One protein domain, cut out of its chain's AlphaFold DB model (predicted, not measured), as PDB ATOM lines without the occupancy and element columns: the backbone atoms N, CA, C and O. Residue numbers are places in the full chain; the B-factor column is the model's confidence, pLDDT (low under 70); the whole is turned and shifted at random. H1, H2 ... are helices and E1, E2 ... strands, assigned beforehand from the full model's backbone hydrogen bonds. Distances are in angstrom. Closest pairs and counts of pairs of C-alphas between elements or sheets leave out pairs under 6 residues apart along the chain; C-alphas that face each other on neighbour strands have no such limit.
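What this domain is: This is residues 38 to 96 of the 140 residues of an uncharacterized protein of Gibberella zeae (UniProt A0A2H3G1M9). A curved two-strand hairpin, E1 and E2, makes one part, and a single helix, H1, sits well away from E1 at the end of a long link. The link first loops out beyond the hairpin's open end and folds back, with residues 71 to 72 pairing with residues 60 to 61 of E2, before it leads off to H1. The printed part has 59 residues, with two named strands and then one named helix along the chain; the sheet, order E1 - E2, is antiparallel. The class is mixed, helices and strands, with under half of the residues in named elements. The whole is flat, 50 by 35 by 17 A, and only just extended, close to loose, with a radius of gyration of the C-alphas of 16.0 A.

Where its parts are: E1, residues 40 to 46, is 18.8 A long and begins at C-alpha 40, (338.171, 331.065, 237.498). E2, residues 53 to 61, is 20.8 A long and bends by 54 degrees at residue 58. H1, residues 80 to 89, is 15.1 A long and ends at C-alpha 89, (335.081, 308.197, 218.715).

How they stand to each other: E1 and E2 form a hairpin, antiparallel, with 153 degrees between their directions. The C-alphas of Ala 44 and Val 56 face each other at 4.1 A. N 43 and O 58 are 2.8 A apart and N 57 and O 43 2.7 A, both within hydrogen-bond range. E1 and H1 are apart. In H1, 5 of 6 O i to N i+4 pairs are within hydrogen-bond range.

The domain as a whole: The C-alphas farthest apart, of Gly 65 and His 96, are 50.7 A apart. The printed part has no cut. The link from E1 to E2 is short, with 6 residues, and that from E2 to H1 long, with 18. Residues 47 to 52, 79 to 85 and 87 to 96 stand free. Mean pLDDT of the printed part is 76.3; residues 74 to 78, 82 and 86 to 96 are under 70.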
ATOM      1  N   GLY A  38     342.794 334.795 240.026       73.31
ATOM      2  CA  GLY A  38     341.628 335.234 239.266       73.31
ATOM      3  C   GLY A  38     340.322 334.640 239.799       73.31
ATOM      4  O   GLY A  38     340.300 333.964 240.834       73.31
ATOM      5  N   ALA A  39     339.222 334.883 239.088       77.94
ATOM      6  CA  ALA A  39     337.897 334.381 239.461       77.94
ATOM      7  C   ALA A  39     337.665 332.911 239.069       77.94
ATOM      8  O   ALA A  39     336.844 332.242 239.689       77.94
ATOM      9  N   PHE A  40     338.390 332.395 238.071       80.62
ATOM     10  CA  PHE A  40     338.171 331.065 237.498       80.62
ATOM     11  C   PHE A  40     339.116 330.004 238.076       80.62
ATOM     12  O   PHE A  40     340.274 330.277 238.401       80.62
ATOM     13  N   ARG A  41     338.637 328.764 238.179       85.00
ATOM     14  CA  ARG A  41     339.423 327.585 238.568       85.00
ATOM     15  C   ARG A  41     339.105 326.422 237.635       85.00
ATOM     16  O   ARG A  41     337.942 326.163 237.337       85.00
ATOM     17  N   GLY A  42     340.137 325.696 237.215       84.56
ATOM     18  CA  GLY A  42     339.979 324.393 236.572       84.56
ATOM     19  C   GLY A  42     339.807 323.301 237.625       84.56
ATOM     20  O   GLY A  42     340.537 323.272 238.614       84.56
ATOM     21  N   VAL A  43     338.851 322.405 237.413       85.44
ATOM     22  CA  VAL A  43     338.660 321.200 238.221       85.44
ATOM     23  C   VAL A  43     339.267 320.041 237.453       85.44
ATOM     24  O   VAL A  43     338.873 319.796 236.316       85.44
ATOM     25  N   ALA A  44     340.221 319.339 238.054       86.75
ATOM     26  CA  ALA A  44     340.822 318.145 237.474       86.75
ATOM     27  C   ALA A  44     340.332 316.896 238.207       86.75
ATOM     28  O   ALA A  44     340.217 316.901 239.434       86.75
ATOM     29  N   ALA A  45     340.045 315.838 237.453       86.00
ATOM     30  CA  ALA A  45     339.760 314.531 238.022       86.00
ATOM     31  C   ALA A  45     341.086 313.877 238.416       86.00
ATOM     32  O   ALA A  45     341.977 313.716 237.582       86.00
ATOM     33  N   VAL A  46     341.230 313.523 239.690       87.50
ATOM     34  CA  VAL A  46     342.457 312.933 240.227       87.50
ATOM     35  C   VAL A  46     342.097 311.688 241.024       87.50
ATOM     36  O   VAL A  46     341.147 311.707 241.807       87.50
ATOM     37  N   ASP A  47     342.862 310.619 240.824       87.75
ATOM     38  CA  ASP A  47     342.802 309.437 241.676       87.75
ATOM     39  C   ASP A  47     343.224 309.811 243.104       87.75
ATOM     40  O   ASP A  47     344.329 310.307 243.329       87.75
ATOM     41  N   GLN A  48     342.355 309.563 244.079       83.31
ATOM     42  CA  GLN A  48     342.609 309.915 245.475       83.31
ATOM     43  C   GLN A  48     343.762 309.118 246.092       83.31
ATOM     44  O   GLN A  48     344.404 309.615 247.016       83.31
ATOM     45  N   GLN A  49     344.028 307.901 245.608       82.62
ATOM     46  CA  GLN A  49     345.065 307.039 246.181       82.62
ATOM     47  C   GLN A  49     346.420 307.245 245.509       82.62
ATOM     48  O   GLN A  49     347.443 307.315 246.187       82.62
ATOM     49  N   THR A  50     346.436 307.358 244.180       86.62
ATOM     50  CA  THR A  50     347.686 307.474 243.413       86.62
ATOM     51  C   THR A  50     348.072 308.916 243.094       86.62
ATOM     52  O   THR A  50     349.207 309.176 242.702       86.62
ATOM     53  N   GLY A  51     347.146 309.870 243.238       84.31
ATOM     54  CA  GLY A  51     347.346 311.255 242.811       84.31
ATOM     55  C   GLY A  51     347.418 311.414 241.290       84.31
ATOM     56  O   GLY A  51     347.784 312.485 240.799       84.31
ATOM     57  N   ARG A  52     347.091 310.365 240.522       85.19
ATOM     58  CA  ARG A  52     347.157 310.391 239.062       85.19
ATOM     59  C   ARG A  52     346.043 311.270 238.507       85.19
ATOM     60  O   ARG A  52     344.870 311.073 238.800       85.19
ATOM     61  N   ASN A  53     346.428 312.249 237.698       83.25
ATOM     62  CA  ASN A  53     345.504 313.175 237.057       83.25
ATOM     63  C   ASN A  53     344.953 312.560 235.757       83.25
ATOM     64  O   ASN A  53     345.733 312.144 234.899       83.25
ATOM     65  N   TYR A  54     343.628 312.517 235.620       79.44
ATOM     66  CA  TYR A  54     342.912 312.012 234.442       79.44
ATOM     67  C   TYR A  54     342.482 313.120 233.473       79.44
ATOM     68  O   TYR A  54     341.905 312.836 232.427       79.44
ATOM     69  N   GLY A  55     342.767 314.381 233.799       79.00
ATOM     70  CA  GLY A  55     342.450 315.540 232.975       79.00
ATOM     71  C   GLY A  55     341.487 316.518 233.644       79.00
ATOM     72  O   GLY A  55     341.035 316.335 234.777       79.00
ATOM     73  N   VAL A  56     341.193 317.606 232.932       81.56
ATOM     74  CA  VAL A  56     340.315 318.683 233.404       81.56
ATOM     75  C   VAL A  56     338.856 318.277 233.196       81.56
ATOM     76  O   VAL A  56     338.402 318.131 232.068       81.56
ATOM     77  N   ALA A  57     338.118 318.118 234.291       82.12
ATOM     78  CA  ALA A  57     336.695 317.782 234.301       82.12
ATOM     79  C   ALA A  57     335.796 318.996 234.013       82.12
ATOM     80  O   ALA A  57     334.668 318.847 233.543       82.12
ATOM     81  N   GLY A  58     336.267 320.212 234.303       81.81
ATOM     82  CA  GLY A  58     335.507 321.422 234.011       81.81
ATOM     83  C   GLY A  58     336.108 322.692 234.590       81.81
ATOM     84  O   GLY A  58     337.210 322.695 235.138       81.81
ATOM     85  N   VAL A  59     335.352 323.781 234.467       86.50
ATOM     86  CA  VAL A  59     335.723 325.109 234.963       86.50
ATOM     87  C   VAL A  59     334.655 325.592 235.941       86.50
ATOM     88  O   VAL A  59     333.452 325.490 235.683       86.50
ATOM     89  N   ILE A  60     335.100 326.116 237.075       89.56
ATOM     90  CA  ILE A  60     334.265 326.774 238.081       89.56
ATOM     91  C   ILE A  60     334.733 328.218 238.254       89.56
ATOM     92  O   ILE A  60     335.868 328.555 237.915       89.56
ATOM     93  N   TYR A  61     333.868 329.074 238.784       86.50
ATOM     94  CA  TYR A  61     334.198 330.466 239.070       86.50
ATOM     95  C   TYR A  61     333.646 330.917 240.422       86.50
ATOM     96  O   TYR A  61     332.704 330.326 240.955       86.50
ATOM     97  N   HIS A  62     334.253 331.964 240.974       85.00
ATOM     98  CA  HIS A  62     333.760 332.667 242.152       85.00
ATOM     99  C   HIS A  62     332.733 333.732 241.734       85.00
ATOM    100  O   HIS A  62     333.101 334.633 240.975       85.00
ATOM    101  N   PRO A  63     331.466 333.652 242.182       81.38
ATOM    102  CA  PRO A  63     330.453 334.647 241.844       81.38
ATOM    103  C   PRO A  63     330.744 336.001 242.503       81.38
ATOM    104  O   PRO A  63     331.317 336.075 243.595       81.38
ATOM    105  N   GLU A  64     330.336 337.080 241.834       80.12
ATOM    106  CA  GLU A  64     330.539 338.447 242.319       80.12
ATOM    107  C   GLU A  64     329.903 338.641 243.705       80.12
ATOM    108  O   GLU A  64     328.791 338.191 243.975       80.12
ATOM    109  N   GLY A  65     330.645 339.259 244.625       79.56
ATOM    110  CA  GLY A  65     330.209 339.458 246.012       79.56
ATOM    111  C   GLY A  65     330.336 338.233 246.929       79.56
ATOM    112  O   GLY A  65     330.237 338.391 248.144       79.56
ATOM    113  N   ASN A  66     330.629 337.035 246.405       81.00
ATOM    114  CA  ASN A  66     330.897 335.848 247.222       81.00
ATOM    115  C   ASN A  66     332.216 335.155 246.819       81.00
ATOM    116  O   ASN A  66     332.208 334.135 246.124       81.00
ATOM    117  N   PRO A  67     333.366 335.640 247.330       73.44
ATOM    118  CA  PRO A  67     334.691 335.124 246.975       73.44
ATOM    119  C   PRO A  67     334.971 333.708 247.502       73.44
ATOM    120  O   PRO A  67     335.999 333.121 247.174       73.44
ATOM    121  N   ARG A  68     334.090 333.153 248.346       81.25
ATOM    122  CA  ARG A  68     334.187 331.773 248.853       81.25
ATOM    123  C   ARG A  68     333.246 330.807 248.139       81.25
ATOM    124  O   ARG A  68     333.414 329.599 248.277       81.25
ATOM    125  N   GLY A  69     332.261 331.323 247.410       81.94
ATOM    126  CA  GLY A  69     331.324 330.515 246.645       81.94
ATOM    127  C   GLY A  69     331.981 329.933 245.402       81.94
ATOM    128  O   GLY A  69     332.909 330.521 244.851       81.94
ATOM    129  N   PHE A  70     331.472 328.792 244.946       86.69
ATOM    130  CA  PHE A  70     331.833 328.206 243.662       86.69
ATOM    131  C   PHE A  70     330.568 328.009 242.838       86.69
ATOM    132  O   PHE A  70     329.601 327.413 243.311       86.69
ATOM    133  N   ALA A  71     330.589 328.491 241.602       82.50
ATOM    134  CA  ALA A  71     329.555 328.253 240.612       82.50
ATOM    135  C   ALA A  71     330.166 327.552 239.395       82.50
ATOM    136  O   ALA A  71     331.322 327.785 239.033       82.50
ATOM    137  N   ARG A  72     329.395 326.666 238.759       80.62
ATOM    138  CA  ARG A  72     329.822 326.010 237.519       80.62
ATOM    139  C   ARG A  72     329.816 327.048 236.403       80.62
ATOM    140  O   ARG A  72     328.792 327.695 236.188       80.62
ATOM    141  N   ALA A  73     330.940 327.209 235.707       74.69
ATOM    142  CA  ALA A  73     330.967 328.076 234.538       74.69
ATOM    143  C   ALA A  73     330.032 327.482 233.469       74.69
ATOM    144  O   ALA A  73     330.076 326.262 233.254       74.69
ATOM    145  N   PRO A  74     329.172 328.290 232.826       67.75
ATOM    146  CA  PRO A  74     328.383 327.817 231.701       67.75
ATOM    147  C   PRO A  74     329.361 327.375 230.614       67.75
ATOM    148  O   PRO A  74     330.117 328.174 230.069       67.75
ATOM    149  N   MET A  75     329.401 326.072 230.356       65.75
ATOM    150  CA  MET A  75     330.161 325.540 229.239       65.75
ATOM    151  C   MET A  75     329.292 325.794 228.012       65.75
ATOM    152  O   MET A  75     328.185 325.258 227.930       65.75
ATOM    153  N   GLU A  76     329.740 326.676 227.116       64.38
ATOM    154  CA  GLU A  76     329.033 326.891 225.856       64.38
ATOM    155  C   GLU A  76     328.828 325.547 225.144       64.38
ATOM    156  O   GLU A  76     329.665 324.641 225.274       64.38
ATOM    157  N   PRO A  77     327.717 325.377 224.405       64.88
ATOM    158  CA  PRO A  77     327.525 324.179 223.611       64.88
ATOM    159  C   PRO A  77     328.738 324.005 222.701       64.88
ATOM    160  O   PRO A  77     329.100 324.912 221.953       64.88
ATOM    161  N   LEU A  78     329.358 322.829 222.786       64.31
ATOM    162  CA  LEU A  78     330.596 322.502 222.088       64.31
ATOM    163  C   LEU A  78     330.520 322.943 220.619       64.31
ATOM    164  O   LEU A  78     329.496 322.705 219.974       64.31
ATOM    165  N   SER A  79     331.569 323.586 220.094       73.25
ATOM    166  CA  SER A  79     331.596 324.062 218.703       73.25
ATOM    167  C   SER A  79     331.291 322.923 217.715       73.25
ATOM    168  O   SER A  79     331.405 321.738 218.046       73.25
ATOM    169  N   ARG A  80     330.893 323.250 216.475       74.75
ATOM    170  CA  ARG A  80     330.619 322.231 215.438       74.75
ATOM    171  C   ARG A  80     331.781 321.240 215.295       74.75
ATOM    172  O   ARG A  80     331.533 320.045 215.175       74.75
ATOM    173  N   GLU A  81     333.010 321.740 215.356       74.06
ATOM    174  CA  GLU A  81     334.243 320.952 215.277       74.06
ATOM    175  C   GLU A  81     334.422 320.045 216.496       74.06
ATOM    176  O   GLU A  81     334.657 318.850 216.338       74.06
ATOM    177  N   GLY A  82     334.217 320.560 217.713       69.94
ATOM    178  CA  GLY A  82     334.308 319.732 218.917       69.94
ATOM    179  C   GLY A  82     333.233 318.639 218.956       69.94
ATOM    180  O   GLY A  82     333.508 317.509 219.356       69.94
ATOM    181  N   ARG A  83     332.020 318.926 218.464       76.25
ATOM    182  CA  ARG A  83     330.962 317.909 218.319       76.25
ATOM    183  C   ARG A  83     331.344 316.829 217.311       76.25
ATOM    184  O   ARG A  83     331.057 315.660 217.546       76.25
ATOM    185  N   GLN A  84     331.992 317.198 216.206       74.94
ATOM    186  CA  GLN A  84     332.515 316.227 215.241       74.94
ATOM    187  C   GLN A  84     333.651 315.388 215.830       74.94
ATOM    188  O   GLN A  84     333.690 314.188 215.578       74.94
ATOM    189  N   TYR A  85     334.524 315.986 216.644       71.75
ATOM    190  CA  TYR A  85     335.588 315.264 217.335       71.75
ATOM    191  C   TYR A  85     335.031 314.197 218.282       71.75
ATOM    192  O   TYR A  85     335.426 313.044 218.178       71.75
ATOM    193  N   LEU A  86     334.054 314.530 219.134       67.50
ATOM    194  CA  LEU A  86     333.408 313.531 220.001       67.50
ATOM    195  C   LEU A  86     332.668 312.458 219.193       67.50
ATOM    196  O   LEU A  86     332.723 311.281 219.530       67.50
ATOM    197  N   LYS A  87     332.016 312.845 218.090       67.75
ATOM    198  CA  LYS A  87     331.327 311.900 217.206       67.75
ATOM    199  C   LYS A  87     332.289 310.942 216.494       67.75
ATOM    200  O   LYS A  87     331.878 309.841 216.160       67.75
ATOM    201  N   ARG A  88     333.553 311.331 216.282       67.88
ATOM    202  CA  ARG A  88     334.578 310.477 215.657       67.88
ATOM    203  C   ARG A  88     334.856 309.210 216.468       67.88
ATOM    204  O   ARG A  88     335.123 308.186 215.858       67.88
ATOM    205  N   PHE A  89     334.798 309.304 217.795       62.66
ATOM    206  CA  PHE A  89     335.081 308.197 218.715       62.66
ATOM    207  C   PHE A  89     333.808 307.552 219.276       62.66
ATOM    208  O   PHE A  89     333.881 306.561 219.985       62.66
ATOM    209  N   ALA A  90     332.624 308.080 218.947       64.38
ATOM    210  CA  ALA A  90     331.357 307.486 219.376       64.38
ATOM    211  C   ALA A  90     331.149 306.070 218.803       64.38
ATOM    212  O   ALA A  90     330.458 305.261 219.417       64.38
ATOM    213  N   ASP A  91     331.770 305.774 217.657       58.97
ATOM    214  CA  ASP A  91     331.791 304.435 217.063       58.97
ATOM    215  C   ASP A  91     332.702 303.460 217.844       58.97
ATOM    216  O   ASP A  91     332.505 302.249 217.748       58.97
ATOM    217  N   ASP A  92     333.661 303.962 218.641       59.88
ATOM    218  CA  ASP A  92     334.556 303.141 219.475       59.88
ATOM    219  C   ASP A  92     333.905 302.723 220.809       59.88
ATOM    220  O   ASP A  92     334.236 301.665 221.341       59.88
ATOM    221  N   ASP A  93     332.955 303.513 221.327       62.38
ATOM    222  CA  ASP A  93     332.252 303.265 222.602       62.38
ATOM    223  C   ASP A  93     331.026 302.331 222.466       62.38
ATOM    224  O   ASP A  93     330.408 301.951 223.465       62.38
ATOM    225  N   GLY A  94     330.627 301.975 221.241       61.59
ATOM    226  CA  GLY A  94     329.434 301.169 220.969       61.59
ATOM    227  C   GLY A  94     329.685 299.656 220.913       61.59
ATOM    228  O   GLY A  94     330.653 299.190 220.320       61.59
ATOM    229  N   ASP A  95     328.719 298.867 221.398       57.44
ATOM    230  CA  ASP A  95     328.655 297.390 221.264       57.44
ATOM    231  C   ASP A  95     328.539 296.920 219.789       57.44
ATOM    232  O   ASP A  95     328.589 295.738 219.461       57.44
ATOM    233  N   HIS A  96     328.383 297.871 218.863       56.56
ATOM    234  CA  HIS A  96     328.265 297.669 217.421       56.56
ATOM    235  C   HIS A  96     329.570 297.932 216.680       56.56
ATOM    236  O   HIS A  96     329.520 298.361 215.525       56.56
TER     237      HIS A  96